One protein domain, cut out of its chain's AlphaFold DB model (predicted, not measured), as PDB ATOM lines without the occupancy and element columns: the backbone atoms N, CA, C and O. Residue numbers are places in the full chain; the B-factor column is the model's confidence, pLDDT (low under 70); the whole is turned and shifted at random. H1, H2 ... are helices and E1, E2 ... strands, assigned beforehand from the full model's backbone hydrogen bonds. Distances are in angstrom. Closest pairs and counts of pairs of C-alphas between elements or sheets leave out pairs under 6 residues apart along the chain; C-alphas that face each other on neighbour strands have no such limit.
ATOM      1  N   ASN A 140     166.040  95.864  95.171       92.25
ATOM      2  CA  ASN A 140     165.800  94.676  94.374       92.25
ATOM      3  C   ASN A 140     164.450  94.808  93.659       92.25
ATOM      4  O   ASN A 140     163.390  94.854  94.288       92.25
ATOM      5  N   VAL A 141     164.497  94.881  92.330       94.56
ATOM      6  CA  VAL A 141     163.311  94.931  91.466       94.56
ATOM      7  C   VAL A 141     162.691  93.538  91.386       94.56
ATOM      8  O   VAL A 141     163.284  92.607  90.833       94.56
ATOM      9  N   LEU A 142     161.469  93.394  91.896       95.19
ATOM     10  CA  LEU A 142     160.758  92.116  91.911       95.19
ATOM     11  C   LEU A 142     159.883  91.946  90.671       95.19
ATOM     12  O   LEU A 142     159.909  90.899  90.023       95.19
ATOM     13  N   ALA A 143     159.121  92.983  90.331       96.12
ATOM     14  CA  ALA A 143     158.230  93.002  89.182       96.12
ATOM     15  C   ALA A 143     157.971  94.444  88.746       96.12
ATOM     16  O   ALA A 143     157.767  95.313  89.592       96.12
ATOM     17  N   ALA A 144     157.946  94.702  87.440       95.75
ATOM     18  CA  ALA A 144     157.680  96.032  86.916       95.75
ATOM     19  C   ALA A 144     156.774  95.998  85.680       95.75
ATOM     20  O   ALA A 144     156.894  95.123  84.818       95.75
ATOM     21  N   VAL A 145     155.877  96.978  85.594       92.81
ATOM     22  CA  VAL A 145     154.952  97.178  84.474       92.81
ATOM     23  C   VAL A 145     154.985  98.641  84.064       92.81
ATOM     24  O   VAL A 145     154.876  99.519  84.914       92.81
ATOM     25  N   HIS A 146     155.087  98.910  82.766       90.75
ATOM     26  CA  HIS A 146     154.902 100.239  82.189       90.75
ATOM     27  C   HIS A 146     153.802 100.169  81.134       90.75
ATOM     28  O   HIS A 146     153.906  99.417  80.165       90.75
ATOM     29  N   GLY A 147     152.707 100.902  81.344       84.88
ATOM     30  CA  GLY A 147     151.529 100.799  80.483       84.88
ATOM     31  C   GLY A 147     150.953  99.377  80.490       84.88
ATOM     32  O   GLY A 147     150.374  98.947  81.482       84.88
ATOM     33  N   ASN A 148     151.100  98.650  79.380       80.38
ATOM     34  CA  ASN A 148     150.691  97.247  79.240       80.38
ATOM     35  C   ASN A 148     151.874  96.301  78.962       80.38
ATOM     36  O   ASN A 148     151.661  95.167  78.530       80.38
ATOM     37  N   ALA A 149     153.105  96.769  79.163       86.25
ATOM     38  CA  ALA A 149     154.316  95.987  78.983       86.25
ATOM     39  C   ALA A 149     154.892  95.580  80.343       86.25
ATOM     40  O   ALA A 149     155.004  96.398  81.256       86.25
ATOM     41  N   ILE A 150     155.284  94.311  80.468       90.94
ATOM     42  CA  ILE A 150     156.115  93.852  81.583       90.94
ATOM     43  C   ILE A 150     157.544  94.291  81.275       90.94
ATOM     44  O   ILE A 150     158.116  93.833  80.291       90.94
ATOM     45  N   VAL A 151     158.095  95.157  82.122       94.00
ATOM     46  CA  VAL A 151     159.416  95.791  81.942       94.00
ATOM     47  C   VAL A 151     160.372  95.443  83.085       94.00
ATOM     48  O   VAL A 151     161.270  96.203  83.438       94.00
ATOM     49  N   THR A 152     160.135  94.306  83.749       95.25
ATOM     50  CA  THR A 152     160.946  93.849  84.888       95.25
ATOM     51  C   THR A 152     162.440  93.730  84.545       95.25
ATOM     52  O   THR A 152     163.241  94.181  85.363       95.25
ATOM     53  N   PRO A 153     162.858  93.141  83.403       96.06
ATOM     54  CA  PRO A 153     164.276  93.079  83.038       96.06
ATOM     55  C   PRO A 153     164.901  94.465  82.841       96.06
ATOM     56  O   PRO A 153     165.941  94.749  83.421       96.06
ATOM     57  N   GLU A 154     164.234  95.351  82.107       95.94
ATOM     58  CA  GLU A 154     164.714  96.706  81.827       95.94
ATOM     59  C   GLU A 154     164.810  97.533  83.113       95.94
ATOM     60  O   GLU A 154     165.782  98.248  83.330       95.94
ATOM     61  N   ALA A 155     163.833  97.400  84.013       95.19
ATOM     62  CA  ALA A 155     163.877  98.059  85.312       95.19
ATOM     63  C   ALA A 155     165.035  97.546  86.185       95.19
ATOM     64  O   ALA A 155     165.609  98.329  86.935       95.19
ATOM     65  N   LYS A 156     165.412  96.263  86.082       95.50
ATOM     66  CA  LYS A 156     166.602  95.721  86.768       95.50
ATOM     67  C   LYS A 156     167.898  96.317  86.230       95.50
ATOM     68  O   LYS A 156     168.797  96.584  87.016       95.50
ATOM     69  N   GLU A 157     167.987  96.536  84.921       95.62
ATOM     70  CA  GLU A 157     169.162  97.141  84.278       95.62
ATOM     71  C   GLU A 157     169.353  98.622  84.645       95.62
ATOM     72  O   GLU A 157     170.465  99.134  84.561       95.62
ATOM     73  N   LEU A 158     168.290  99.305  85.085       94.31
ATOM     74  CA  LEU A 158     168.340 100.696  85.550       94.31
ATOM     75  C   LEU A 158     168.785 100.852  87.011       94.31
ATOM     76  O   LEU A 158     168.932 101.984  87.475       94.31
ATOM     77  N   VAL A 159     168.952  99.753  87.751       94.25
ATOM     78  CA  VAL A 159     169.471  99.810  89.120       94.25
ATOM     79  C   VAL A 159     170.975 100.058  89.062       94.25
ATOM     80  O   VAL A 159     171.719  99.282  88.465       94.25
ATOM     81  N   ASP A 160     171.419 101.148  89.678       91.56
ATOM     82  CA  ASP A 160     172.824 101.535  89.711       91.56
ATOM     83  C   ASP A 160     173.650 100.689  90.700       91.56
ATOM     84  O   ASP A 160     173.138  99.874  91.471       91.56
ATOM     85  N   GLU A 161     174.966 100.906  90.709       88.50
ATOM     86  CA  GLU A 161     175.902 100.218  91.611       88.50
ATOM     87  C   GLU A 161     175.616 100.475  93.100       88.50
ATOM     88  O   GLU A 161     176.018  99.691  93.960       88.50
ATOM     89  N   LYS A 162     174.908 101.568  93.421       88.56
ATOM     90  CA  LYS A 162     174.479 101.920  94.780       88.56
ATOM     91  C   LYS A 162     173.131 101.291  95.132       88.56
ATOM     92  O   LYS A 162     172.585 101.588  96.194       88.56
ATOM     93  N   GLY A 163     172.574 100.459  94.253       89.75
ATOM     94  CA  GLY A 163     171.267  99.853  94.439       89.75
ATOM     95  C   GLY A 163     170.145 100.886  94.460       89.75
ATOM     96  O   GLY A 163     169.183 100.707  95.199       89.75
ATOM     97  N   SER A 164     170.285 101.982  93.719       91.50
ATOM     98  CA  SER A 164     169.261 103.008  93.527       91.50
ATOM     99  C   SER A 164     168.760 102.989  92.086       91.50
ATOM    100  O   SER A 164     169.433 102.496  91.188       91.50
ATOM    101  N   LEU A 165     167.567 103.520  91.849       93.25
ATOM    102  CA  LEU A 165     166.970 103.586  90.518       93.25
ATOM    103  C   LEU A 165     166.467 105.005  90.261       93.25
ATOM    104  O   LEU A 165     165.693 105.543  91.050       93.25
ATOM    105  N   ALA A 166     166.918 105.618  89.169       93.00
ATOM    106  CA  ALA A 166     166.579 106.989  88.815       93.00
ATOM    107  C   ALA A 166     166.096 107.073  87.366       93.00
ATOM    108  O   ALA A 166     166.705 106.483  86.476       93.00
ATOM    109  N   PHE A 167     165.003 107.791  87.123       92.31
ATOM    110  CA  PHE A 167     164.437 107.930  85.784       92.31
ATOM    111  C   PHE A 167     163.563 109.178  85.661       92.31
ATOM    112  O   PHE A 167     162.962 109.647  86.628       92.31
ATOM    113  N   ASP A 168     163.469 109.686  84.437       91.62
ATOM    114  CA  ASP A 168     162.468 110.675  84.049       91.62
ATOM    115  C   ASP A 168     161.175 109.952  83.633       91.62
ATOM    116  O   ASP A 168     161.222 108.898  82.994       91.62
ATOM    117  N   SER A 169     160.016 110.482  84.016       89.06
ATOM    118  CA  SER A 169     158.715 109.979  83.555       89.06
ATOM    119  C   SER A 169     158.296 110.560  82.201       89.06
ATOM    120  O   SER A 169     157.255 110.161  81.668       89.06
ATOM    121  N   HIS A 170     159.066 111.492  81.621       86.88
ATOM    122  CA  HIS A 170     158.780 112.059  80.304       86.88
ATOM    123  C   HIS A 170     160.022 112.260  79.407       86.88
ATOM    124  O   HIS A 170     160.642 113.321  79.427       86.88
ATOM    125  N   PRO A 171     160.331 111.299  78.511       82.69
ATOM    126  CA  PRO A 171     159.706 109.983  78.377       82.69
ATOM    127  C   PRO A 171     160.225 109.005  79.437       82.69
ATOM    128  O   PRO A 171     161.369 109.108  79.873       82.69
ATOM    129  N   PHE A 172     159.422 107.993  79.773       84.25
ATOM    130  CA  PHE A 172     159.962 106.832  80.484       84.25
ATOM    131  C   PHE A 172     161.067 106.149  79.659       84.25
ATOM    132  O   PHE A 172     160.972 106.094  78.429       84.25
ATOM    133  N   PRO A 173     162.074 105.541  80.317       86.94
ATOM    134  CA  PRO A 173     163.168 104.832  79.647       86.94
ATOM    135  C   PRO A 173     162.749 103.478  79.043       86.94
ATOM    136  O   PRO A 173     163.579 102.769  78.474       86.94
ATOM    137  N   PHE A 174     161.475 103.095  79.153       88.94
ATOM    138  CA  PHE A 174     160.964 101.816  78.678       88.94
ATOM    139  C   PHE A 174     160.323 101.950  77.298       88.94
ATOM    140  O   PHE A 174     159.575 102.890  77.018       88.94
ATOM    141  N   LYS A 175     160.585 100.972  76.426       82.00
ATOM    142  CA  LYS A 175     159.877 100.879  75.148       82.00
ATOM    143  C   LYS A 175     158.438 100.465  75.404       82.00
ATOM    144  O   LYS A 175     158.195  99.415  75.989       82.00
ATOM    145  N   ASP A 176     157.502 101.238  74.871       69.38
ATOM    146  CA  ASP A 176     156.094 100.872  74.878       69.38
ATOM    147  C   ASP A 176     155.519 100.820  73.458       69.38
ATOM    148  O   ASP A 176     155.797 101.670  72.611       69.38
ATOM    149  N   ASN A 177     154.692  99.802  73.226       67.81
ATOM    150  CA  ASN A 177     153.982  99.558  71.978       67.81
ATOM    151  C   ASN A 177     152.543 100.102  72.003       67.81
ATOM    152  O   ASN A 177     151.848 100.036  70.983       67.81
ATOM    153  N   MET A 178     152.053 100.604  73.141       69.12
ATOM    154  CA  MET A 178     150.731 101.208  73.224       69.12
ATOM    155  C   MET A 178     150.701 102.616  72.623       69.12
ATOM    156  O   MET A 178     151.391 103.545  73.045       69.12
ATOM    157  N   PHE A 179     149.799 102.786  71.656       62.09
ATOM    158  CA  PHE A 179     149.326 104.095  71.221       62.09
ATOM    159  C   PHE A 179     148.276 104.601  72.216       62.09
ATOM    160  O   PHE A 179     147.188 104.033  72.317       62.09
ATOM    161  N   GLY A 180     148.589 105.673  72.939       62.31
ATOM    162  CA  GLY A 180     147.701 106.283  73.927       62.31
ATOM    163  C   GLY A 180     148.419 107.359  74.735       62.31
ATOM    164  O   GLY A 180     149.644 107.450  74.685       62.31
ATOM    165  N   PHE A 181     147.646 108.179  75.448       64.12
ATOM    166  CA  PHE A 181     148.169 109.259  76.283       64.12
ATOM    167  C   PHE A 181     148.102 108.850  77.757       64.12
ATOM    168  O   PHE A 181     147.054 108.402  78.223       64.12
ATOM    169  N   VAL A 182     149.238 109.024  78.435       68.88
ATOM    170  CA  VAL A 182     149.523 108.750  79.847       68.88
ATOM    171  C   VAL A 182     149.600 107.271  80.217       68.88
ATOM    172  O   VAL A 182     148.606 106.603  80.499       68.88
ATOM    173  N   LYS A 183     150.834 106.781  80.292       82.31
ATOM    174  CA  LYS A 183     151.183 105.456  80.814       82.31
ATOM    175  C   LYS A 183     151.670 105.588  82.242       82.31
ATOM    176  O   LYS A 183     152.293 106.586  82.581       82.31
ATOM    177  N   CYS A 184     151.442 104.568  83.056       88.12
ATOM    178  CA  CYS A 184     151.997 104.533  84.401       88.12
ATOM    179  C   CYS A 184     153.015 103.408  84.531       88.12
ATOM    180  O   CYS A 184     152.843 102.323  83.970       88.12
ATOM    181  N   PHE A 185     154.101 103.708  85.230       92.00
ATOM    182  CA  PHE A 185     155.114 102.772  85.665       92.00
ATOM    183  C   PHE A 185     154.793 102.323  87.083       92.00
ATOM    184  O   PHE A 185     154.556 103.133  87.974       92.00
ATOM    185  N   SER A 186     154.766 101.012  87.262       94.25
ATOM    186  CA  SER A 186     154.411 100.334  88.497       94.25
ATOM    187  C   SER A 186     155.515  99.355  88.835       94.25
ATOM    188  O   SER A 186     155.804  98.469  88.031       94.25
ATOM    189  N   LEU A 187     156.123  99.506  90.002       96.31
ATOM    190  CA  LEU A 187     157.307  98.762  90.401       96.31
ATOM    191  C   LEU A 187     157.119  98.168  91.793       96.31
ATOM    192  O   LEU A 187     157.166  98.875  92.802       96.31
ATOM    193  N   LEU A 188     156.968  96.848  91.837       96.50
ATOM    194  CA  LEU A 188     157.121  96.084  93.061       96.50
ATOM    195  C   LEU A 188     158.613  95.860  93.307       96.50
ATOM    196  O   LEU A 188     159.312  95.258  92.484       96.50
ATOM    197  N   HIS A 189     159.097  96.338  94.441       94.81
ATOM    198  CA  HIS A 189     160.497  96.244  94.828       94.81
ATOM    199  C   HIS A 189     160.618  95.955  96.320       94.81
ATOM    200  O   HIS A 189     159.655  96.082  97.072       94.81
ATOM    201  N   GLN A 190     161.810  95.563  96.738       91.88
ATOM    202  CA  GLN A 190     162.183  95.417  98.141       91.88
ATOM    203  C   GLN A 190     163.555  96.046  98.347       91.88
ATOM    204  O   GLN A 190     164.352  96.112  97.404       91.88
ATOM    205  N   PHE A 191     163.855  96.461  99.569       86.31
ATOM    206  CA  PHE A 191     165.222  96.787  99.946       86.31
ATOM    207  C   PHE A 191     165.832  95.590 100.677       86.31
ATOM    208  O   PHE A 191     165.305  95.133 101.685       86.31
ATOM    209  N   GLY A 192     166.969  95.093 100.183       75.19
ATOM    210  CA  GLY A 192     167.717  93.997 100.805       75.19
ATOM    211  C   GLY A 192     167.456  92.610 100.216       75.19
ATOM    212  O   GLY A 192     166.726  92.427  99.238       75.19
ATOM    213  N   SER A 193     168.125  91.616 100.805       61.78
ATOM    214  CA  SER A 193     168.253  90.263 100.249       61.78
ATOM    215  C   SER A 193     167.350  89.205 100.888       61.78
ATOM    216  O   SER A 193     167.279  88.096 100.362       61.78
ATOM    217  N   ASN A 194     166.673  89.502 102.004       56.69
ATOM    218  CA  ASN A 194     166.080  88.462 102.847       56.69
ATOM    219  C   ASN A 194     164.551  88.588 102.941       56.69
ATOM    220  O   ASN A 194     164.023  89.280 103.800       56.69
ATOM    221  N   GLY A 195     163.846  87.842 102.086       64.25
ATOM    222  CA  GLY A 195     162.412  87.573 102.235       64.25
ATOM    223  C   GLY A 195     161.465  88.669 101.735       64.25
ATOM    224  O   GLY A 195     161.840  89.525 100.945       64.25
ATOM    225  N   ASP A 196     160.215  88.585 102.198       66.88
ATOM    226  CA  ASP A 196     159.112  89.521 101.916       66.88
ATOM    227  C   ASP A 196     159.173  90.787 102.805       66.88
ATOM    228  O   ASP A 196     158.194  91.533 102.911       66.88
ATOM    229  N   GLU A 197     160.294  91.004 103.493       71.44
ATOM    230  CA  GLU A 197     160.502  92.140 104.388       71.44
ATOM    231  C   GLU A 197     160.712  93.421 103.571       71.44
ATOM    232  O   GLU A 197     161.429  93.434 102.572       71.44
ATOM    233  N   ASP A 198     160.051  94.505 103.987       84.75
ATOM    234  CA  ASP A 198     160.153  95.830 103.361       84.75
ATOM    235  C   ASP A 198     159.857  95.854 101.847       84.75
ATOM    236  O   ASP A 198     160.459  96.601 101.070       84.75
ATOM    237  N   MET A 199     158.904  95.029 101.413       91.50
ATOM    238  CA  MET A 199     158.360  95.130 100.065       91.50
ATOM    239  C   MET A 199     157.483  96.377  99.922       91.50
ATOM    240  O   MET A 199     156.620  96.683 100.754       91.50
ATOM    241  N   ARG A 200     157.677  97.078  98.811       93.56
ATOM    242  CA  ARG A 200     157.049  98.360  98.521       93.56
ATOM    243  C   ARG A 200     156.560  98.405  97.085       93.56
ATOM    244  O   ARG A 200     157.127  97.776  96.187       93.56
ATOM    245  N   ILE A 201     155.526  99.202  96.868       95.50
ATOM    246  CA  ILE A 201     155.043  99.545  95.539       95.50
ATOM    247  C   ILE A 201     155.431 100.984  95.232       95.50
ATOM    248  O   ILE A 201     155.154 101.894  96.009       95.50
ATOM    249  N   PHE A 202     156.090 101.190  94.100       94.88
ATOM    250  CA  PHE A 202     156.221 102.504  93.492       94.88
ATOM    251  C   PHE A 202     155.243 102.607  92.324       94.88
ATOM    252  O   PHE A 202     155.147 101.678  91.518       94.88
ATOM    253  N   HIS A 203     154.545 103.733  92.209       92.81
ATOM    254  CA  HIS A 203     153.652 103.997  91.088       92.81
ATOM    255  C   HIS A 203     153.730 105.463  90.659       92.81
ATOM    256  O   HIS A 203     153.560 106.361  91.481       92.81
ATOM    257  N   ALA A 204     153.979 105.711  89.373       90.94
ATOM    258  CA  ALA A 204     153.978 107.053  88.795       90.94
ATOM    259  C   ALA A 204     153.544 107.029  87.330       90.94
ATOM    260  O   ALA A 204     153.770 106.043  86.631       90.94
ATOM    261  N   CYS A 205     152.953 108.120  86.850       88.19
ATOM    262  CA  CYS A 205     152.454 108.234  85.482       88.19
ATOM    263  C   CYS A 205     153.349 109.118  84.604       88.19
ATOM    264  O   CYS A 205     154.263 109.771  85.081       88.19
ATOM    265  N   GLU A 206     153.149 109.091  83.292       86.69
ATOM    266  CA  GLU A 206     153.936 109.900  82.359       86.69
ATOM    267  C   GLU A 206     153.735 111.390  82.624       86.69
ATOM    268  O   GLU A 206     152.604 111.842  82.813       86.69
ATOM    269  N   GLY A 207     154.825 112.160  82.578       85.75
ATOM    270  CA  GLY A 207     154.769 113.617  82.734       85.75
ATOM    271  C   GLY A 207     154.613 114.103  84.172       85.75
ATOM    272  O   GLY A 207     154.259 115.260  84.376       85.75
ATOM    273  N   THR A 208     154.860 113.256  85.173       86.69
ATOM    274  CA  THR A 208     154.760 113.639  86.591       86.69
ATOM    275  C   THR A 208     156.106 114.026  87.222       86.69
ATOM    276  O   THR A 208     156.142 114.392  88.397       86.69
ATOM    277  N   GLY A 209     157.197 113.999  86.446       90.12
ATOM    278  CA  GLY A 209     158.524 114.508  86.811       90.12
ATOM    279  C   GLY A 209     159.628 113.445  86.871       90.12
ATOM    280  O   GLY A 209     159.480 112.333  86.362       90.12
ATOM    281  N   PHE A 210     160.743 113.810  87.502       91.69
ATOM    282  CA  PHE A 210     161.886 112.932  87.749       91.69
ATOM    283  C   PHE A 210     161.725 112.163  89.063       91.69
ATOM    284  O   PHE A 210     161.284 112.716  90.074       91.69
ATOM    285  N   TYR A 211     162.135 110.898  89.063       92.00
ATOM    286  CA  TYR A 211     162.053 110.014  90.217       92.00
ATOM    287  C   TYR A 211     163.400 109.403  90.555       92.00
ATOM    288  O   TYR A 211     164.150 108.983  89.678       92.00
ATOM    289  N   LYS A 212     163.664 109.301  91.860       92.06
ATOM    290  CA  LYS A 212     164.804 108.582  92.419       92.06
ATOM    291  C   LYS A 212     164.329 107.693  93.563       92.06
ATOM    292  O   LYS A 212     163.768 108.179  94.544       92.06
ATOM    293  N   LEU A 213     164.536 106.394  93.413       91.00
ATOM    294  CA  LEU A 213     164.313 105.382  94.432       91.00
ATOM    295  C   LEU A 213     165.656 105.020  95.039       91.00
ATOM    296  O   LEU A 213     166.503 104.431  94.373       91.00
ATOM    297  N   GLU A 214     165.842 105.391  96.298       88.62
ATOM    298  CA  GLU A 214     167.060 105.117  97.051       88.62
ATOM    299  C   GLU A 214     166.752 104.179  98.222       88.62
ATOM    300  O   GLU A 214     165.673 104.286  98.822       88.62
ATOM    301  N   PRO A 215     167.699 103.307  98.600       84.44
ATOM    302  CA  PRO A 215     167.631 102.564  99.848       84.44
ATOM    303  C   PRO A 215     167.413 103.480 101.054       84.44
ATOM    304  O   PRO A 215     168.095 104.490 101.241       84.44
ATOM    305  N   GLY A 216     166.450 103.121 101.900       79.44
ATOM    306  CA  GLY A 216     166.166 103.849 103.132       79.44
ATOM    307  C   GLY A 216     164.699 103.825 103.542       79.44
ATOM    308  O   GLY A 216     163.884 103.087 102.988       79.44
ATOM    309  N   ALA A 217     164.361 104.643 104.540       77.31
ATOM    310  CA  ALA A 217     163.006 104.751 105.075       77.31
ATOM    311  C   ALA A 217     161.994 105.207 104.012       77.31
ATOM    312  O   ALA A 217     162.290 106.069 103.182       77.31
ATOM    313  N   ILE A 218     160.785 104.649 104.074       74.62
ATOM    314  CA  ILE A 218     159.728 104.875 103.083       74.62
ATOM    315  C   ILE A 218     159.266 106.329 102.979       74.62
ATOM    316  O   ILE A 218     158.943 106.801 101.893       74.62
ATOM    317  N   GLU A 219     159.335 107.061 104.090       75.00
ATOM    318  CA  GLU A 219     158.970 108.478 104.193       75.00
ATOM    319  C   GLU A 219     159.736 109.368 103.201       75.00
ATOM    320  O   GLU A 219     159.287 110.461 102.864       75.00
ATOM    321  N   LYS A 220     160.877 108.887 102.689       69.19
ATOM    322  CA  LYS A 220     161.698 109.599 101.707       69.19
ATOM    323  C   LYS A 220     161.127 109.586 100.285       69.19
ATOM    324  O   LYS A 220     161.574 110.386  99.468       69.19
ATOM    325  N   SER A 221     160.167 108.715  99.965       73.94
ATOM    326  CA  SER A 221     159.615 108.594  98.611       73.94
ATOM    327  C   SER A 221     158.095 108.723  98.611       73.94
ATOM    328  O   SER A 221     157.372 107.780  98.909       73.94
ATOM    329  N   LYS A 222     157.598 109.902  98.211       78.38
ATOM    330  CA  LYS A 222     156.155 110.220  98.174       78.38
ATOM    331  C   LYS A 222     155.323 109.273  97.302       78.38
ATOM    332  O   LYS A 222     154.136 109.114  97.548       78.38
ATOM    333  N   ASN A 223     155.941 108.669  96.287       85.62
ATOM    334  CA  ASN A 223     155.274 107.770  95.337       85.62
ATOM    335  C   ASN A 223     155.555 106.294  95.628       85.62
ATOM    336  O   ASN A 223     155.221 105.433  94.817       85.62
ATOM    337  N   THR A 224     156.194 106.011  96.765       90.06
ATOM    338  CA  THR A 224     156.424 104.656  97.247       90.06
ATOM    339  C   THR A 224     155.570 104.411  98.474       90.06
ATOM    340  O   THR A 224     155.583 105.195  99.420       90.06
ATOM    341  N   GLN A 225     154.839 103.305  98.474       91.94
ATOM    342  CA  GLN A 225     153.983 102.904  99.582       91.94
ATOM    343  C   GLN A 225     154.339 101.491 100.039       91.94
ATOM    344  O   GLN A 225     154.813 100.682  99.233       91.94
ATOM    345  N   PRO A 226     154.166 101.182 101.336       92.62
ATOM    346  CA  PRO A 226     154.375  99.828 101.809       92.62
ATOM    347  C   PRO A 226     153.235  98.971 101.266       92.62
ATOM    348  O   PRO A 226     152.125  99.472 101.048       92.62
ATOM    349  N   ILE A 227     153.490  97.683 101.070       93.88
ATOM    350  CA  ILE A 227     152.422  96.757 100.692       93.88
ATOM    351  C   ILE A 227     151.298  96.791 101.743       93.88
ATOM    352  O   ILE A 227     151.587  96.722 102.940       93.88
ATOM    353  N   PRO A 228     150.020  96.873 101.332       92.44
ATOM    354  CA  PRO A 228     148.898  96.730 102.249       92.44
ATOM    355  C   PRO A 228     148.934  95.385 102.990       92.44
ATOM    356  O   PRO A 228     148.943  94.308 102.389       92.44
ATOM    357  N   GLU A 229     148.919  95.434 104.320       92.25
ATOM    358  CA  GLU A 229     148.851  94.241 105.163       92.25
ATOM    359  C   GLU A 229     147.406  93.982 105.593       92.25
ATOM    360  O   GLU A 229     146.820  94.701 106.403       92.25
ATOM    361  N   HIS A 230     146.806  92.939 105.021       93.25
ATOM    362  CA  HIS A 230     145.415  92.561 105.291       93.25
ATOM    363  C   HIS A 230     145.262  91.183 105.949       93.25
ATOM    364  O   HIS A 230     144.135  90.752 106.190       93.25
ATOM    365  N   GLY A 231     146.371  90.486 106.223       93.81
ATOM    366  CA  GLY A 231     146.354  89.106 106.724       93.81
ATOM    367  C   GLY A 231     145.823  88.087 105.706       93.81
ATOM    368  O   GLY A 231     145.335  87.032 106.095       93.81
ATOM    369  N   LEU A 232     145.875  88.411 104.409       94.56
ATOM    370  CA  LEU A 232     145.364  87.572 103.325       94.56
ATOM    371  C   LEU A 232     146.496  86.752 102.709       94.56
ATOM    372  O   LEU A 232     147.155  87.182 101.760       94.56
ATOM    373  N   GLN A 233     146.734  85.575 103.279       95.50
ATOM    374  CA  GLN A 233     147.707  84.616 102.774       95.50
ATOM    375  C   GLN A 233     147.253  83.192 103.097       95.50
ATOM    376  O   GLN A 233     146.886  82.903 104.232       95.50
ATOM    377  N   GLN A 234     147.297  82.298 102.109       95.94
ATOM    378  CA  GLN A 234     146.971  80.882 102.288       95.94
ATOM    379  C   GLN A 234     147.865  80.042 101.377       95.94
ATOM    380  O   GLN A 234     147.975  80.341 100.196       95.94
ATOM    381  N   ASP A 235     148.545  79.029 101.920       93.00
ATOM    382  CA  ASP A 235     149.464  78.153 101.165       93.00
ATOM    383  C   ASP A 235     150.538  78.922 100.362       93.00
ATOM    384  O   ASP A 235     151.039  78.494  99.323       93.00
ATOM    385  N   GLY A 236     150.890  80.116 100.848       91.31
ATOM    386  CA  GLY A 236     151.803  81.042 100.183       91.31
ATOM    387  C   GLY A 236     151.219  81.800  98.986       91.31
ATOM    388  O   GLY A 236     151.929  82.628  98.414       91.31
ATOM    389  N   PHE A 237     149.950  81.576  98.632       95.06
ATOM    390  CA  PHE A 237     149.193  82.479  97.772       95.06
ATOM    391  C   PHE A 237     149.006  83.820  98.487       95.06
ATOM    392  O   PHE A 237     148.547  83.856  99.631       95.06
ATOM    393  N   ARG A 238     149.375  84.923  97.829       95.38
ATOM    394  CA  ARG A 238     149.295  86.283  98.383       95.38
ATOM    395  C   ARG A 238     149.130  87.304  97.264       95.38
ATOM    396  O   ARG A 238     149.853  87.251  96.270       95.38
ATOM    397  N   ILE A 239     148.230  88.264  97.455       95.94
ATOM    398  CA  ILE A 239     148.167  89.483  96.639       95.94
ATOM    399  C   ILE A 239     149.031  90.549  97.321       95.94
ATOM    400  O   ILE A 239     148.878  90.784  98.517       95.94
ATOM    401  N   PHE A 240     149.945  91.166  96.575       96.00
ATOM    402  CA  PHE A 240     150.856  92.192  97.087       96.00
ATOM    403  C   PHE A 240     150.325  93.601  96.868       96.00
ATOM    404  O   PHE A 240     150.404  94.431  97.759       96.00
ATOM    405  N   SER A 241     149.824  93.890  95.672       96.06
ATOM    406  CA  SER A 241     149.314  95.218  95.347       96.06
ATOM    407  C   SER A 241     148.360  95.123  94.164       96.06
ATOM    408  O   SER A 241     148.543  94.286  93.269       96.06
ATOM    409  N   ILE A 242     147.338  95.973  94.185       94.56
ATOM    410  CA  ILE A 242     146.316  96.098  93.152       94.56
ATOM    411  C   ILE A 242     146.323  97.551  92.693       94.56
ATOM    412  O   ILE A 242     145.983  98.451  93.451       94.56
ATOM    413  N   LEU A 243     146.688  97.785  91.442       91.81
ATOM    414  CA  LEU A 243     146.699  99.102  90.822       91.81
ATOM    415  C   LEU A 243     145.527  99.220  89.860       91.81
ATOM    416  O   LEU A 243     145.260  98.304  89.077       91.81
ATOM    417  N   TRP A 244     144.844 100.358  89.912       87.62
ATOM    418  CA  TRP A 244     143.692 100.649  89.071       87.62
ATOM    419  C   TRP A 244     143.719 102.106  88.620       87.62
ATOM    420  O   TRP A 244     143.379 103.025  89.366       87.62
ATOM    421  N   GLY A 245     144.148 102.325  87.373       83.75
ATOM    422  CA  GLY A 245     144.372 103.672  86.854       83.75
ATOM    423  C   GLY A 245     145.667 104.267  87.399       83.75
ATOM    424  O   GLY A 245     146.725 103.683  87.195       83.75
ATOM    425  N   ALA A 246     145.570 105.429  88.045       84.25
ATOM    426  CA  ALA A 246     146.710 106.155  88.614       84.25
ATOM    427  C   ALA A 246     146.941 105.873  90.114       84.25
ATOM    428  O   ALA A 246     147.777 106.521  90.739       84.25
ATOM    429  N   ASN A 247     146.170 104.953  90.708       87.00
ATOM    430  CA  ASN A 247     146.154 104.724  92.150       87.00
ATOM    431  C   ASN A 247     146.320 103.240  92.501       87.00
ATOM    432  O   ASN A 247     145.872 102.351  91.770       87.00
ATOM    433  N   GLU A 248     146.909 102.988  93.671       91.88
ATOM    434  CA  GLU A 248     146.818 101.703  94.363       91.88
ATOM    435  C   GLU A 248     145.481 101.604  95.107       91.88
ATOM    436  O   GLU A 248     145.115 102.497  95.869       91.88
ATOM    437  N   LEU A 249     144.764 100.499  94.907       92.31
ATOM    438  CA  LEU A 249     143.570 100.153  95.667       92.31
ATOM    439  C   LEU A 249     143.998  99.488  96.969       92.31
ATOM    440  O   LEU A 249     144.431  98.339  96.963       92.31
ATOM    441  N   ARG A 250     143.893 100.210  98.084       93.75
ATOM    442  CA  ARG A 250     144.357  99.756  99.411       93.75
ATOM    443  C   ARG A 250     143.220  99.251 100.296       93.75
ATOM    444  O   ARG A 250     143.433  98.890 101.451       93.75
ATOM    445  N   GLU A 251     141.995  99.237  99.782       93.38
ATOM    446  CA  GLU A 251     140.824  98.777 100.509       93.38
ATOM    447  C   GLU A 251     140.873  97.257 100.708       93.38
ATOM    448  O   GLU A 251     140.965  96.477  99.753       93.38
ATOM    449  N   LYS A 252     140.726  96.823 101.967       94.62
ATOM    450  CA  LYS A 252     140.716  95.400 102.335       94.62
ATOM    451  C   LYS A 252     139.672  94.606 101.548       94.62
ATOM    452  O   LYS A 252     139.956  93.504 101.098       94.62
ATOM    453  N   SER A 253     138.488  95.181 101.329       94.38
ATOM    454  CA  SER A 253     137.385  94.525 100.617       94.38
ATOM    455  C   SER A 253     137.726  94.169  99.167       94.38
ATOM    456  O   SER A 253     137.263  93.148  98.663       94.38
ATOM    457  N   VAL A 254     138.534  94.989  98.486       92.69
ATOM    458  CA  VAL A 254     138.963  94.717  97.103       92.69
ATOM    459  C   VAL A 254     140.005  93.600  97.092       92.69
ATOM    460  O   VAL A 254     139.893  92.663  96.296       92.69
ATOM    461  N   HIS A 255     140.965  93.651  98.018       94.94
ATOM    462  CA  HIS A 255     141.961  92.597  98.189       94.94
ATOM    463  C   HIS A 255     141.336  91.251  98.561       94.94
ATOM    464  O   HIS A 255     141.676  90.252  97.940       94.94
ATOM    465  N   GLU A 256     140.396  91.209  99.510       96.06
ATOM    466  CA  GLU A 256     139.671  89.990  99.901       96.06
ATOM    467  C   GLU A 256     138.919  89.379  98.721       96.06
ATOM    468  O   GLU A 256     139.007  88.177  98.476       96.06
ATOM    469  N   LYS A 257     138.214  90.211  97.949       94.81
ATOM    470  CA  LYS A 257     137.473  89.766  96.768       94.81
ATOM    471  C   LYS A 257     138.402  89.119  95.736       94.81
ATOM    472  O   LYS A 257     138.112  88.026  95.257       94.81
ATOM    473  N   LEU A 258     139.524  89.770  95.417       94.25
ATOM    474  CA  LEU A 258     140.518  89.248  94.473       94.25
ATOM    475  C   LEU A 258     141.251  88.012  95.004       94.25
ATOM    476  O   LEU A 258     141.488  87.072  94.251       94.25
ATOM    477  N   PHE A 259     141.574  88.003  96.293       96.12
ATOM    478  CA  PHE A 259     142.203  86.876  96.966       96.12
ATOM    479  C   PHE A 259     141.313  85.631  96.903       96.12
ATOM    480  O   PHE A 259     141.761  84.579  96.455       96.12
ATOM    481  N   ASN A 260     140.030  85.769  97.251       95.81
ATOM    482  CA  ASN A 260     139.061  84.675  97.180       95.81
ATOM    483  C   ASN A 260     138.904  84.144  95.753       95.81
ATOM    484  O   ASN A 260     138.913  82.931  95.564       95.81
ATOM    485  N   ALA A 261     138.819  85.032  94.753       93.38
ATOM    486  CA  ALA A 261     138.781  84.634  93.345       93.38
ATOM    487  C   ALA A 261     140.036  83.840  92.943       93.38
ATOM    488  O   ALA A 261     139.927  82.804  92.291       93.38
ATOM    489  N   GLY A 262     141.222  84.267  93.389       92.06
ATOM    490  CA  GLY A 262     142.472  83.557  93.124       92.06
ATOM    491  C   GLY A 262     142.554  82.173  93.766       92.06
ATOM    492  O   GLY A 262     142.999  81.232  93.108       92.06
ATOM    493  N   LEU A 263     142.054  82.010  94.997       93.06
ATOM    494  CA  LEU A 263     142.019  80.709  95.677       93.06
ATOM    495  C   LEU A 263     141.174  79.672  94.929       93.06
ATOM    496  O   LEU A 263     141.566  78.510  94.833       93.06
ATOM    497  N   ILE A 264     140.033  80.087  94.373       92.62
ATOM    498  CA  ILE A 264     139.157  79.202  93.591       92.62
ATOM    499  C   ILE A 264     139.520  79.160  92.098       92.62
ATOM    500  O   ILE A 264     138.828  78.494  91.329       92.62
ATOM    501  N   ARG A 265     140.595  79.852  91.688       87.62
ATOM    502  CA  ARG A 265     141.024  80.025  90.287       87.62
ATOM    503  C   ARG A 265     139.911  80.562  89.383       87.62
ATOM    504  O   ARG A 265     139.764  80.145  88.235       87.62
ATOM    505  N   ASP A 266     139.104  81.472  89.916       87.75
ATOM    506  CA  ASP A 266     138.072  82.147  89.146       87.75
ATOM    507  C   ASP A 266     138.679  83.241  88.265       87.75
ATOM    508  O   ASP A 266     139.746  83.804  88.526       87.75
ATOM    509  N   LYS A 267     137.960  83.533  87.192       85.19
ATOM    510  CA  LYS A 267     138.330  84.506  86.183       85.19
ATOM    511  C   LYS A 267     137.925  85.900  86.625       85.19
ATOM    512  O   LYS A 267     136.746  86.186  86.821       85.19
ATOM    513  N   VAL A 268     138.896  86.805  86.700       83.12
ATOM    514  CA  VAL A 268     138.644  88.199  87.087       83.12
ATOM    515  C   VAL A 268     138.775  89.125  85.886       83.12
ATOM    516  O   VAL A 268     139.749  89.075  85.134       83.12
ATOM    517  N   LYS A 269     137.783  90.007  85.729       83.75
ATOM    518  CA  LYS A 269     137.788  91.078  84.728       83.75
ATOM    519  C   LYS A 269     138.155  92.405  85.377       83.75
ATOM    520  O   LYS A 269     137.588  92.786  86.397       83.75
ATOM    521  N   PHE A 270     139.046  93.146  84.727       79.06
ATOM    522  CA  PHE A 270     139.376  94.525  85.080       79.06
ATOM    523  C   PHE A 270     138.246  95.476  84.680       79.06
ATOM    524  O   PHE A 270     138.244  96.050  83.587       79.06
ATOM    525  N   THR A 271     137.255  95.608  85.560       82.12
ATOM    526  CA  THR A 271     136.110  96.501  85.367       82.12
ATOM    527  C   THR A 271     135.872  97.386  86.584       82.12
ATOM    528  O   THR A 271     136.275  97.058  87.703       82.12
ATOM    529  N   ASN A 272     135.164  98.496  86.369       81.81
ATOM    530  CA  ASN A 272     134.775  99.405  87.447       81.81
ATOM    531  C   ASN A 272     133.809  98.746  88.441       81.81
ATOM    532  O   ASN A 272     133.774  99.113  89.610       81.81
ATOM    533  N   GLU A 273     133.017  97.770  87.998       83.00
ATOM    534  CA  GLU A 273     132.153  96.986  88.882       83.00
ATOM    535  C   GLU A 273     132.981  96.088  89.808       83.00
ATOM    536  O   GLU A 273     132.580  95.818  90.942       83.00
ATOM    537  N   TYR A 274     134.139  95.610  89.338       84.06
ATOM    538  CA  TYR A 274     134.988  94.747  90.142       84.06
ATOM    539  C   TYR A 274     135.864  95.534  91.116       84.06
ATOM    540  O   TYR A 274     135.854  95.220  92.307       84.06
ATOM    541  N   PHE A 275     136.584  96.529  90.595       84.56
ATOM    542  CA  PHE A 275     137.643  97.277  91.282       84.56
ATOM    543  C   PHE A 275     137.189  98.649  91.806       84.56
ATOM    544  O   PHE A 275     137.984  99.400  92.359       84.56
ATOM    545  N   GLY A 276     135.903  98.977  91.659       79.69
ATOM    546  CA  GLY A 276     135.372 100.297  91.979       79.69
ATOM    547  C   GLY A 276     135.592 101.300  90.846       79.69
ATOM    548  O   GLY A 276     136.316 101.061  89.875       79.69
ATOM    549  N   ARG A 277     134.925 102.454  90.951       71.06
ATOM    550  CA  ARG A 277     135.177 103.560  90.022       71.06
ATOM    551  C   ARG A 277     136.610 104.033  90.224       71.06
ATOM    552  O   ARG A 277     136.973 104.378  91.343       71.06
ATOM    553  N   THR A 278     137.381 104.121  89.142       64.06
ATOM    554  CA  THR A 278     138.623 104.897  89.155       64.06
ATOM    555  C   THR A 278     138.280 106.329  89.564       64.06
ATOM    556  O   THR A 278     137.622 107.037  88.797       64.06
ATOM    557  N   SER A 279     138.667 106.743  90.771       47.28
ATOM    558  CA  SER A 279     138.548 108.138  91.217       47.28
ATOM    559  C   SER A 279     139.376 109.076  90.337       47.28
ATOM    560  O   SER A 279     138.955 110.201  90.098       47.28
ATOM    561  N   ASP A 280     140.466 108.557  89.766       52.25
ATOM    562  CA  ASP A 280     141.263 109.184  88.717       52.25
ATOM    563  C   ASP A 280     141.362 108.239  87.515       52.25
ATOM    564  O   ASP A 280     142.211 107.336  87.504       52.25
ATOM    565  N   PRO A 281     140.523 108.390  86.470       51.91
ATOM    566  CA  PRO A 281     140.978 107.976  85.151       51.91
ATOM    567  C   PRO A 281     142.280 108.751  84.933       51.91
ATOM    568  O   PRO A 281     142.246 109.980  84.979       51.91
ATOM    569  N   GLY A 282     143.417 108.057  84.811       45.97
ATOM    570  CA  GLY A 282     144.734 108.696  84.706       45.97
ATOM    571  C   GLY A 282     144.729 109.899  83.747       45.97
ATOM    572  O   GLY A 282     143.861 109.965  82.868       45.97
ATOM    573  N   PRO A 283     145.641 110.874  83.919       42.69
ATOM    574  CA  PRO A 283     145.456 112.239  83.441       42.69
ATOM    575  C   PRO A 283     144.862 112.325  82.024       42.69
ATOM    576  O   PRO A 283     145.460 111.902  81.043       42.69
ATOM    577  N   ALA A 284     143.633 112.848  81.950       43.47
ATOM    578  CA  ALA A 284     142.843 113.099  80.743       43.47
ATOM    579  C   ALA A 284     142.691 111.917  79.747       43.47
ATOM    580  O   ALA A 284     143.425 111.790  78.772       43.47
ATOM    581  N   ARG A 285     141.578 111.170  79.869       51.69
ATOM    582  CA  ARG A 285     141.047 110.224  78.851       51.69
ATOM    583  C   ARG A 285     141.858 108.935  78.629       51.69
ATOM    584  O   ARG A 285     141.579 108.223  77.664       51.69
ATOM    585  N   GLY A 286     142.807 108.615  79.507       54.50
ATOM    586  CA  GLY A 286     143.497 107.325  79.489       54.50
ATOM    587  C   GLY A 286     142.547 106.156  79.769       54.50
ATOM    588  O   GLY A 286     141.561 106.294  80.494       54.50
ATOM    589  N   VAL A 287     142.837 104.990  79.185       57.94
ATOM    590  CA  VAL A 287     142.212 103.723  79.585       57.94
ATOM    591  C   VAL A 287     142.965 103.248  80.827       57.94
ATOM    592  O   VAL A 287     144.163 102.992  80.698       57.94
ATOM    593  N   PRO A 288     142.327 103.133  82.007       60.81
ATOM    594  CA  PRO A 288     143.009 102.635  83.195       60.81
ATOM    595  C   PRO A 288     143.685 101.291  82.903       60.81
ATOM    596  O   PRO A 288     143.038 100.340  82.452       60.81
ATOM    597  N   ALA A 289     144.992 101.213  83.134       75.00
ATOM    598  CA  ALA A 289     145.644  99.925  83.254       75.00
ATOM    599  C   ALA A 289     145.331  99.393  84.655       75.00
ATOM    600  O   ALA A 289     145.447 100.112  85.649       75.00
ATOM    601  N   GLY A 290     144.876  98.150  84.716       85.75
ATOM    602  CA  GLY A 290     144.825  97.392  85.948       85.75
ATOM    603  C   GLY A 290     146.067  96.523  86.047       85.75
ATOM    604  O   GLY A 290     146.424  95.878  85.062       85.75
ATOM    605  N   VAL A 291     146.720  96.511  87.206       91.00
ATOM    606  CA  VAL A 291     147.880  95.654  87.478       91.00
ATOM    607  C   VAL A 291     147.692  94.994  88.835       91.00
ATOM    608  O   VAL A 291     147.325  95.649  89.801       91.00
ATOM    609  N   VAL A 292     147.946  93.697  88.919       93.81
ATOM    610  CA  VAL A 292     147.953  92.941  90.171       93.81
ATOM    611  C   VAL A 292     149.293  92.244  90.277       93.81
ATOM    612  O   VAL A 292     149.638  91.416  89.431       93.81
ATOM    613  N   PHE A 293     150.021  92.538  91.345       95.88
ATOM    614  CA  PHE A 293     151.198  91.774  91.723       95.88
ATOM    615  C   PHE A 293     150.790  90.711  92.736       95.88
ATOM    616  O   PHE A 293     150.176  91.027  93.756       95.88
ATOM    617  N   TYR A 294     151.119  89.449  92.472       95.25
ATOM    618  CA  TYR A 294     150.747  88.348  93.358       95.25
ATOM    619  C   TYR A 294     151.774  87.218  93.338       95.25
ATOM    620  O   TYR A 294     152.574  87.101  92.415       95.25
ATOM    621  N   ARG A 295     151.742  86.356  94.348       94.50
ATOM    622  CA  ARG A 295     152.480  85.091  94.395       94.50
ATOM    623  C   ARG A 295     151.472  83.952  94.463       94.50
ATOM    624  O   ARG A 295     150.498  84.057  95.202       94.50
ATOM    625  N   SER A 296     151.682  82.890  93.683       92.12
ATOM    626  CA  SER A 296     150.740  81.762  93.626       92.12
ATOM    627  C   SER A 296     150.941  80.726  94.738       92.12
ATOM    628  O   SER A 296     149.976  80.098  95.155       92.12
ATOM    629  N   ALA A 297     152.177  80.554  95.207       92.12
ATOM    630  CA  ALA A 297     152.563  79.726  96.348       92.12
ATOM    631  C   ALA A 297     153.931  80.196  96.876       92.12
ATOM    632  O   ALA A 297     154.658  80.884  96.159       92.12
ATOM    633  N   ALA A 298     154.299  79.836  98.108       89.44
ATOM    634  CA  ALA A 298     155.472  80.398  98.797       89.44
ATOM    635  C   ALA A 298     156.801  80.186  98.044       89.44
ATOM    636  O   ALA A 298     157.681  81.039  98.099       89.44
ATOM    637  N   ASP A 299     156.921  79.075  97.317       89.62
ATOM    638  CA  ASP A 299     158.084  78.674  96.521       89.62
ATOM    639  C   ASP A 299     158.048  79.193  95.070       89.62
ATOM    640  O   ASP A 299     158.937  78.898  94.270       89.62
ATOM    641  N   ARG A 300     157.007  79.946  94.693       90.38
ATOM    642  CA  ARG A 300     156.801  80.432  93.326       90.38
ATOM    643  C   ARG A 300     157.233  81.888  93.169       90.38
ATOM    644  O   ARG A 300     157.103  82.685  94.101       90.38
ATOM    645  N   PRO A 301     157.713  82.270  91.971       91.62
ATOM    646  CA  PRO A 301     158.038  83.659  91.689       91.62
ATOM    647  C   PRO A 301     156.786  84.538  91.734       91.62
ATOM    648  O   PRO A 301     155.660  84.071  91.534       91.62
ATOM    649  N   ILE A 302     157.005  85.834  91.951       93.81
ATOM    650  CA  ILE A 302     155.956  86.844  91.821       93.81
ATOM    651  C   ILE A 302     155.491  86.889  90.364       93.81
ATOM    652  O   ILE A 302     156.291  86.870  89.428       93.81
ATOM    653  N   ARG A 303     154.177  86.931  90.186       93.69
ATOM    654  CA  ARG A 303     153.472  87.015  88.915       93.69
ATOM    655  C   ARG A 303     152.757  88.359  88.807       93.69
ATOM    656  O   ARG A 303     152.463  89.019  89.804       93.69
ATOM    657  N   ILE A 304     152.474  88.742  87.568       92.06
ATOM    658  CA  ILE A 304     151.801  89.988  87.210       92.06
ATOM    659  C   ILE A 304     150.534  89.616  86.442       92.06
ATOM    660  O   ILE A 304     150.623  88.947  85.412       92.06
ATOM    661  N   LEU A 305     149.369  90.057  86.912       88.62
ATOM    662  CA  LEU A 305     148.185  90.178  86.057       88.62
ATOM    663  C   LEU A 305     148.094  91.625  85.607       88.62
ATOM    664  O   LEU A 305     148.254  92.527  86.423       88.62
ATOM    665  N   TYR A 306     147.832  91.860  84.330       85.50
ATOM    666  CA  TYR A 306     147.651  93.212  83.825       85.50
ATOM    667  C   TYR A 306     146.593  93.235  82.729       85.50
ATOM    668  O   TYR A 306     146.484  92.305  81.932       85.50
ATOM    669  N   GLY A 307     145.805  94.303  82.682       75.06
ATOM    670  CA  GLY A 307     144.718  94.445  81.723       75.06
ATOM    671  C   GLY A 307     144.377  95.902  81.454       75.06
ATOM    672  O   GLY A 307     144.680  96.786  82.247       75.06
ATOM    673  N   LEU A 308     143.731  96.151  80.318       69.38
ATOM    674  CA  LEU A 308     143.165  97.457  79.981       69.38
ATOM    675  C   LEU A 308     141.651  97.399  80.170       69.38
ATOM    676  O   LEU A 308     141.029  96.391  79.819       69.38
ATOM    677  N   VAL A 309     141.044  98.489  80.651       60.75
ATOM    678  CA  VAL A 309     139.575  98.588  80.733       60.75
ATOM    679  C   VAL A 309     138.946  98.244  79.383       60.75
ATOM    680  O   VAL A 309     139.372  98.727  78.332       60.75
TER     681      VAL A 309
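This is residues 140 to 309 of the 318 residues of an uncharacterized protein of Emergomyces africanus (UniProt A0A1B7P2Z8). Two twisted sheets lie face to face as a sandwich: E1, E3, E4 and E6 form one, E7, E8 and E9 the other, with their strands nearly aligned, 18 degrees apart. H2 covers the far side of the three-strand sheet, with short H3 near it; H1 stands over E1 on the far side of the four-strand sheet, where the separate two-strand ribbon of E2 and E5 also lies. The printed part has 170 residues with three named helices and nine named strands, in the order E1 H1 E2 E3 E4 E5 E6 E7 H2 H3 E8 E9; under half of the residues are in them, and the class is mixed, helices and strands. The sheets run E1 E3 E4 E6, E7 E8 E9 and E2 E5, each antiparallel. The whole is compact, with a radius of gyration of the C-alphas of 15.4 A, and rounded, spanning 41 by 40 by 28 A.

Find C-alpha 140 at (165.800, 94.676, 94.374); from there E1, residues 140 to 146, runs 17.3 A. H1 follows at residues 152 to 157 and E2 at 165 to 168. Next look for E3, residues 184 to 191, 21.8 A long, and E4, residues 199 to 205, 20.5 A. E5 is residues 210 to 213 and E6 residues 224 to 226. E7, residues 237 to 244, is 20.9 A long and bends by 52 degrees at residue 240. H2, residues 252 to 263, starts with C-alpha 252 at (140.716, 95.400, 102.335) and measures 16.2 A; H3 is residues 272 to 275. E8, residues 289 to 295, is 19.8 A long, and E9, residues 302 to 308, is 20.4 A, ending with C-alpha 308 at (143.165, 97.457, 79.981).

Begin with E1 and its antiparallel neighbour E3, where N 142 and O 188 are 2.9 A apart, within hydrogen-bond range. E3 and E4 form a hairpin, with N 187 and O 202 at 2.8 A. At the edge strand E6, look for N 225 and O 201 at 2.9 A. H1 is on this sheet, over E1 at a height of 7.3 A, and stands up from it; its closest C-alphas to E1 are those of Thr 152 and Ala 144, 4.4 A apart. H1 is near E2, which pairs with E5 through N 167 and O 211 at 2.9 A; E2 is apart from E1. Across the sandwich, the closest C-alphas of E3 and E8 are those of Leu 188 and Phe 293, 7.4 A apart. E8 pairs with E7 through N 240 and O 293 at 2.8 A, and E8 and E9 form a hairpin, with N 292 and O 305 at 2.8 A. H2 is on this sheet at a height of 9.2 A, over E7 and slantwise to it at 53 degrees on the local plane; the closest C-alphas are those of Phe 259 and Ile 239, 6.5 A apart. H3 only grazes the sheet. In H1 and H2 every O i to N i+4 pair is within hydrogen-bond range; H3 is too short for such a pair.

Look for the farthest pair of C-alphas, those of Glu 161 and Glu 273, 44.0 A apart. The printed part has no cut. Two links are long: E2 to E3, with 15 residues, and H3 to E8, with 13. The mean pLDDT of the printed part is 85.2; residues 176 to 182, 193 to 196, 220, 278 to 288 and 308 to 309 are under 70.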